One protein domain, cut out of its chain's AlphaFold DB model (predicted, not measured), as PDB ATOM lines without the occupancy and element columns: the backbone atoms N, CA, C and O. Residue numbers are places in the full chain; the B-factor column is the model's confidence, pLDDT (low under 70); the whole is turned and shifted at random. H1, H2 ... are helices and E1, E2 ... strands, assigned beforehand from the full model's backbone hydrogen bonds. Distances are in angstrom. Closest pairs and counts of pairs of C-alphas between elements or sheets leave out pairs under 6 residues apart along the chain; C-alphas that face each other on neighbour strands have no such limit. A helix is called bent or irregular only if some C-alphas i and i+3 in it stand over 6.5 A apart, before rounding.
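Overview. This is residues 14 to 65 of the 168 residues of an uncharacterized protein of Eumeta variegata (UniProt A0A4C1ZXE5). A small two-stranded hairpin, E1 and E2, lies between two long arms that run out to opposite ends of a thin rod: the helix H1 on one side, and on the other an arm with no named element, residues 14 to 25, which folds back at its tip. Residues 47 to 65, of which 47 to 64 belong to H1, and residues 15 to 21 stick out free. The printed part has 52 residues with two named strands and one named helix, in the order E1, E2, H1; the sheet E1 - E2 is antiparallel and the class is mixed, helices and strands. The whole is extended, with a radius of gyration of the C-alphas of 18.9 A and spans of 66 by 17 by 11 A.

Arrangement. E1, residues 26 to 29, and E2, residues 32 to 35, form a hairpin, antiparallel at 154 degrees between their directions. N 27 and O 34 are 2.9 A apart and N 34 and O 27 2.8 A, both within hydrogen-bond range. The closest C-alphas of E2 and H1, residues 41 to 64, are those of Thr 33 and His 43, 5.2 A. E1 and H1 are apart. In H1, 18 of 20 O i to N i+4 pairs are within hydrogen-bond range. Residues 15 to 16 make a short antiparallel pairing with residues 19 to 20.

Along the chain. E1 begins at C-alpha 26, (-136.898, 493.896, -42.972), and is 10.0 A long; E2 is 9.9 A long. H1 runs 35.8 A from C-alpha 41, (-147.348, 491.403, -43.344), to C-alpha 64, (-161.849, 481.340, -12.240), and is not bent.

Size, cuts and confidence. The two C-alphas farthest apart, those of Gly 18 and Leu 65, are 66.4 A apart. The printed part has no cut, and the links E1 to E2 and E2 to H1 are tight. The mean pLDDT of the printed part is 86.1, and residues 62 to 65 are under 70.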
ATOM      1  N   VAL A  14    -129.729 499.632 -56.668       90.69
ATOM      2  CA  VAL A  14    -128.957 500.868 -56.484       90.69
ATOM      3  C   VAL A  14    -127.468 500.551 -56.555       90.69
ATOM      4  O   VAL A  14    -127.005 499.614 -55.911       90.69
ATOM      5  N   HIS A  15    -126.722 501.344 -57.322       94.50
ATOM      6  CA  HIS A  15    -125.264 501.277 -57.385       94.50
ATOM      7  C   HIS A  15    -124.664 502.567 -56.822       94.50
ATOM      8  O   HIS A  15    -125.179 503.653 -57.093       94.50
ATOM      9  N   MET A  16    -123.559 502.461 -56.088       94.44
ATOM     10  CA  MET A  16    -122.757 503.596 -55.632       94.44
ATOM     11  C   MET A  16    -121.287 503.297 -55.913       94.44
ATOM     12  O   MET A  16    -120.785 502.244 -55.542       94.44
ATOM     13  N   ASN A  17    -120.601 504.199 -56.622       93.00
ATOM     14  CA  ASN A  17    -119.202 504.024 -57.044       93.00
ATOM     15  C   ASN A  17    -118.920 502.711 -57.807       93.00
ATOM     16  O   ASN A  17    -117.826 502.163 -57.724       93.00
ATOM     17  N   GLY A  18    -119.902 502.201 -58.558       91.81
ATOM     18  CA  GLY A  18    -119.784 500.940 -59.303       91.81
ATOM     19  C   GLY A  18    -120.066 499.678 -58.481       91.81
ATOM     20  O   GLY A  18    -120.137 498.597 -59.058       91.81
ATOM     21  N   GLU A  19    -120.297 499.801 -57.172       94.62
ATOM     22  CA  GLU A  19    -120.691 498.697 -56.296       94.62
ATOM     23  C   GLU A  19    -122.208 498.702 -56.062       94.62
ATOM     24  O   GLU A  19    -122.824 499.754 -55.887       94.62
ATOM     25  N   GLN A  20    -122.834 497.525 -56.079       94.12
ATOM     26  CA  GLN A  20    -124.260 497.384 -55.794       94.12
ATOM     27  C   GLN A  20    -124.511 497.500 -54.285       94.12
ATOM     28  O   GLN A  20    -123.935 496.759 -53.491       94.12
ATOM     29  N   ILE A  21    -125.432 498.376 -53.886       92.88
ATOM     30  CA  ILE A  21    -125.880 498.465 -52.496       92.88
ATOM     31  C   ILE A  21    -126.838 497.303 -52.211       92.88
ATOM     32  O   ILE A  21    -127.810 497.088 -52.940       92.88
ATOM     33  N   SER A  22    -126.590 496.563 -51.130       89.06
ATOM     34  CA  SER A  22    -127.464 495.470 -50.704       89.06
ATOM     35  C   SER A  22    -128.781 495.987 -50.112       89.06
ATOM     36  O   SER A  22    -128.832 496.973 -49.378       89.06
ATOM     37  N   LEU A  23    -129.879 495.300 -50.434       85.88
ATOM     38  CA  LEU A  23    -131.202 495.578 -49.876       85.88
ATOM     39  C   LEU A  23    -131.395 494.815 -48.564       85.88
ATOM     40  O   LEU A  23    -131.163 493.608 -48.489       85.88
ATOM     41  N   VAL A  24    -131.913 495.503 -47.548       86.94
ATOM     42  CA  VAL A  24    -132.328 494.880 -46.288       86.94
ATOM     43  C   VAL A  24    -133.795 494.459 -46.402       86.94
ATOM     44  O   VAL A  24    -134.661 495.263 -46.737       86.94
ATOM     45  N   GLY A  25    -134.085 493.184 -46.135       85.50
ATOM     46  CA  GLY A  25    -135.431 492.627 -46.313       85.50
ATOM     47  C   GLY A  25    -136.472 493.113 -45.297       85.50
ATOM     48  O   GLY A  25    -137.652 493.195 -45.638       85.50
ATOM     49  N   GLU A  26    -136.048 493.425 -44.071       88.81
ATOM     50  CA  GLU A  26    -136.898 493.896 -42.972       88.81
ATOM     51  C   GLU A  26    -136.128 494.932 -42.137       88.81
ATOM     52  O   GLU A  26    -135.013 494.658 -41.693       88.81
ATOM     53  N   ILE A  27    -136.720 496.101 -41.892       90.88
ATOM     54  CA  ILE A  27    -136.183 497.129 -40.991       90.88
ATOM     55  C   ILE A  27    -137.140 497.356 -39.822       90.88
ATOM     56  O   ILE A  27    -138.358 497.210 -39.948       90.88
ATOM     57  N   ARG A  28    -136.590 497.710 -38.658       90.62
ATOM     58  CA  ARG A  28    -137.377 498.130 -37.498       90.62
ATOM     59  C   ARG A  28    -137.196 499.616 -37.256       90.62
ATOM     60  O   ARG A  28    -136.075 500.064 -37.051       90.62
ATOM     61  N   LEU A  29    -138.301 500.351 -37.225       87.88
ATOM     62  CA  LEU A  29    -138.313 501.782 -36.947       87.88
ATOM     63  C   LEU A  29    -139.399 502.078 -35.916       87.88
ATOM     64  O   LEU A  29    -140.562 501.769 -36.150       87.88
ATOM     65  N   LEU A  30    -139.019 502.633 -34.761       90.00
ATOM     66  CA  LEU A  30    -139.949 502.998 -33.678       90.00
ATOM     67  C   LEU A  30    -140.904 501.856 -33.260       90.00
ATOM     68  O   LEU A  30    -142.059 502.077 -32.917       90.00
ATOM     69  N   GLY A  31    -140.429 500.607 -33.315       85.00
ATOM     70  CA  GLY A  31    -141.233 499.420 -32.989       85.00
ATOM     71  C   GLY A  31    -142.107 498.888 -34.132       85.00
ATOM     72  O   GLY A  31    -142.666 497.796 -34.001       85.00
ATOM     73  N   LEU A  32    -142.169 499.582 -35.269       88.06
ATOM     74  CA  LEU A  32    -142.772 499.076 -36.499       88.06
ATOM     75  C   LEU A  32    -141.770 498.228 -37.264       88.06
ATOM     76  O   LEU A  32    -140.580 498.528 -37.322       88.06
ATOM     77  N   THR A  33    -142.262 497.139 -37.840       91.56
ATOM     78  CA  THR A  33    -141.471 496.249 -38.684       91.56
ATOM     79  C   THR A  33    -141.904 496.454 -40.128       91.56
ATOM     80  O   THR A  33    -143.057 496.197 -40.465       91.56
ATOM     81  N   ILE A  34    -140.988 496.944 -40.955       90.38
ATOM     82  CA  ILE A  34    -141.245 497.330 -42.339       90.38
ATOM     83  C   ILE A  34    -140.514 496.339 -43.237       90.38
ATOM     84  O   ILE A  34    -139.298 496.185 -43.133       90.38
ATOM     85  N   ASP A  35    -141.250 495.643 -44.095       88.50
ATOM     86  CA  ASP A  35    -140.676 494.771 -45.114       88.50
ATOM     87  C   ASP A  35    -140.285 495.576 -46.361       88.50
ATOM     88  O   ASP A  35    -140.832 496.641 -46.645       88.50
ATOM     89  N   ARG A  36    -139.354 495.043 -47.159       84.88
ATOM     90  CA  ARG A  36    -138.894 495.672 -48.414       84.88
ATOM     91  C   ARG A  36    -140.003 496.005 -49.425       84.88
ATOM     92  O   ARG A  36    -139.776 496.776 -50.345       84.88
ATOM     93  N   LYS A  37    -141.186 495.400 -49.278       83.38
ATOM     94  CA  LYS A  37    -142.359 495.622 -50.137       83.38
ATOM     95  C   LYS A  37    -143.406 496.550 -49.509       83.38
ATOM     96  O   LYS A  37    -144.444 496.760 -50.128       83.38
ATOM     97  N   LEU A  38    -143.158 497.070 -48.304       84.25
ATOM     98  CA  LEU A  38    -144.089 497.903 -47.536       84.25
ATOM     99  C   LEU A  38    -145.480 497.263 -47.360       84.25
ATOM    100  O   LEU A  38    -146.491 497.957 -47.290       84.25
ATOM    101  N   MET A  39    -145.545 495.933 -47.305       84.69
ATOM    102  CA  MET A  39    -146.780 495.191 -47.058       84.69
ATOM    103  C   MET A  39    -147.028 494.982 -45.558       84.69
ATOM    104  O   MET A  39    -148.137 494.613 -45.181       84.69
ATOM    105  N   PHE A  40    -146.019 495.190 -44.699       89.19
ATOM    106  CA  PHE A  40    -146.099 495.060 -43.233       89.19
ATOM    107  C   PHE A  40    -146.632 493.698 -42.746       89.19
ATOM    108  O   PHE A  40    -146.997 493.548 -41.580       89.19
ATOM    109  N   ILE A  41    -146.658 492.677 -43.611       87.06
ATOM    110  CA  ILE A  41    -147.348 491.403 -43.344       87.06
ATOM    111  C   ILE A  41    -146.759 490.733 -42.104       87.06
ATOM    112  O   ILE A  41    -147.494 490.249 -41.242       87.06
ATOM    113  N   SER A  42    -145.427 490.749 -41.980       86.94
ATOM    114  CA  SER A  42    -144.741 490.165 -40.825       86.94
ATOM    115  C   SER A  42    -145.087 490.899 -39.526       86.94
ATOM    116  O   SER A  42    -145.260 490.254 -38.490       86.94
ATOM    117  N   HIS A  43    -145.228 492.226 -39.573       92.31
ATOM    118  CA  HIS A  43    -145.615 493.038 -38.425       92.31
ATOM    119  C   HIS A  43    -147.043 492.730 -37.984       92.31
ATOM    120  O   HIS A  43    -147.260 492.386 -36.820       92.31
ATOM    121  N   VAL A  44    -147.995 492.787 -38.920       92.00
ATOM    122  CA  VAL A  44    -149.414 492.539 -38.642       92.00
ATOM    123  C   VAL A  44    -149.604 491.128 -38.095       92.00
ATOM    124  O   VAL A  44    -150.225 490.956 -37.049       92.00
ATOM    125  N   ALA A  45    -148.981 490.119 -38.708       92.31
ATOM    126  CA  ALA A  45    -149.053 488.745 -38.218       92.31
ATOM    127  C   ALA A  45    -148.536 488.610 -36.773       92.31
ATOM    128  O   ALA A  45    -149.160 487.939 -35.946       92.31
ATOM    129  N   LYS A  46    -147.417 489.272 -36.438       92.38
ATOM    130  CA  LYS A  46    -146.869 489.290 -35.070       92.38
ATOM    131  C   LYS A  46    -147.826 489.986 -34.094       92.38
ATOM    132  O   LYS A  46    -148.057 489.455 -33.006       92.38
ATOM    133  N   ALA A  47    -148.395 491.128 -34.476       94.06
ATOM    134  CA  ALA A  47    -149.343 491.878 -33.655       94.06
ATOM    135  C   ALA A  47    -150.627 491.072 -33.395       94.06
ATOM    136  O   ALA A  47    -151.007 490.888 -32.237       94.06
ATOM    137  N   CYS A  48    -151.231 490.493 -34.438       95.44
ATOM    138  CA  CYS A  48    -152.412 489.635 -34.319       95.44
ATOM    139  C   CYS A  48    -152.135 488.401 -33.454       95.44
ATOM    140  O   CYS A  48    -152.945 488.049 -32.596       95.44
ATOM    141  N   LYS A  49    -150.970 487.762 -33.619       95.56
ATOM    142  CA  LYS A  49    -150.566 486.629 -32.775       95.56
ATOM    143  C   LYS A  49    -150.457 487.038 -31.306       95.56
ATOM    144  O   LYS A  49    -150.923 486.305 -30.436       95.56
ATOM    145  N   LYS A  50    -149.873 488.206 -31.026       93.94
ATOM    146  CA  LYS A  50    -149.770 488.745 -29.665       93.94
ATOM    147  C   LYS A  50    -151.155 489.000 -29.067       93.94
ATOM    148  O   LYS A  50    -151.424 488.499 -27.982       93.94
ATOM    149  N   ALA A  51    -152.036 489.685 -29.798       91.06
ATOM    150  CA  ALA A  51    -153.407 489.952 -29.365       91.06
ATOM    151  C   ALA A  51    -154.195 488.656 -29.100       91.06
ATOM    152  O   ALA A  51    -154.816 488.510 -28.051       91.06
ATOM    153  N   SER A  52    -154.098 487.671 -30.001       90.69
ATOM    154  CA  SER A  52    -154.756 486.368 -29.836       90.69
ATOM    155  C   SER A  52    -154.274 485.627 -28.587       90.69
ATOM    156  O   SER A  52    -155.073 485.012 -27.881       90.69
ATOM    157  N   ASN A  53    -152.978 485.696 -28.283       90.25
ATOM    158  CA  ASN A  53    -152.432 485.080 -27.078       90.25
ATOM    159  C   ASN A  53    -152.939 485.773 -25.807       90.25
ATOM    160  O   ASN A  53    -153.308 485.075 -24.865       90.25
ATOM    161  N   THR A  54    -153.016 487.107 -25.803       89.62
ATOM    162  CA  THR A  54    -153.595 487.879 -24.691       89.62
ATOM    163  C   THR A  54    -155.067 487.531 -24.475       89.62
ATOM    164  O   THR A  54    -155.474 487.256 -23.350       89.62
ATOM    165  N   TYR A  55    -155.857 487.453 -25.549       86.00
ATOM    166  CA  TYR A  55    -157.253 487.024 -25.456       86.00
ATOM    167  C   TYR A  55    -157.373 485.620 -24.846       86.00
ATOM    168  O   TYR A  55    -158.140 485.402 -23.913       86.00
ATOM    169  N   LYS A  56    -156.556 484.667 -25.314       84.94
ATOM    170  CA  LYS A  56    -156.548 483.297 -24.780       84.94
ATOM    171  C   LYS A  56    -156.148 483.232 -23.307       84.94
ATOM    172  O   LYS A  56    -156.660 482.364 -22.607       84.94
ATOM    173  N   SER A  57    -155.228 484.079 -22.840       81.50
ATOM    174  CA  SER A  57    -154.861 484.113 -21.420       81.50
ATOM    175  C   SER A  57    -155.973 484.701 -20.560       81.50
ATOM    176  O   SER A  57    -156.266 484.145 -19.507       81.50
ATOM    177  N   LEU A  58    -156.633 485.763 -21.030       79.94
ATOM    178  CA  LEU A  58    -157.754 486.382 -20.319       79.94
ATOM    179  C   LEU A  58    -158.948 485.431 -20.227       79.94
ATOM    180  O   LEU A  58    -159.436 485.176 -19.137       79.94
ATOM    181  N   ALA A  59    -159.330 484.796 -21.337       73.69
ATOM    182  CA  ALA A  59    -160.422 483.820 -21.362       73.69
ATOM    183  C   ALA A  59    -160.170 482.584 -20.473       73.69
ATOM    184  O   ALA A  59    -161.103 481.863 -20.131       73.69
ATOM    185  N   ARG A  60    -158.907 482.292 -20.131       77.62
ATOM    186  CA  ARG A  60    -158.566 481.247 -19.155       77.62
ATOM    187  C   ARG A  60    -158.688 481.751 -17.720       77.62
ATOM    188  O   ARG A  60    -159.208 481.009 -16.905       77.62
ATOM    189  N   ALA A  61    -158.239 482.976 -17.443       71.56
ATOM    190  CA  ALA A  61    -158.348 483.597 -16.123       71.56
ATOM    191  C   ALA A  61    -159.806 483.908 -15.733       71.56
ATOM    192  O   ALA A  61    -160.159 483.832 -14.565       71.56
ATOM    193  N   ASP A  62    -160.660 484.206 -16.714       63.47
ATOM    194  CA  ASP A  62    -162.078 484.524 -16.506       63.47
ATOM    195  C   ASP A  62    -162.905 483.328 -15.999       63.47
ATOM    196  O   ASP A  62    -163.846 483.491 -15.227       63.47
ATOM    197  N   LYS A  63    -162.505 482.092 -16.338       58.44
ATOM    198  CA  LYS A  63    -163.162 480.879 -15.821       58.44
ATOM    199  C   LYS A  63    -163.054 480.725 -14.305       58.44
ATOM    200  O   LYS A  63    -163.917 480.081 -13.725       58.44
ATOM    201  N   ASP A  64    -162.033 481.322 -13.694       55.22
ATOM    202  CA  ASP A  64    -161.849 481.340 -12.240       55.22
ATOM    203  C   ASP A  64    -162.481 482.596 -11.597       55.22
ATOM    204  O   ASP A  64    -162.558 482.700 -10.375       55.22
ATOM    205  N   LEU A  65    -162.934 483.560 -12.412       47.38
ATOM    206  CA  LEU A  65    -163.438 484.872 -11.990       47.38
ATOM    207  C   LEU A  65    -164.971 484.984 -12.046       47.38
ATOM    208  O   LEU A  65    -165.546 485.798 -11.320       47.38
TER     209      LEU A  65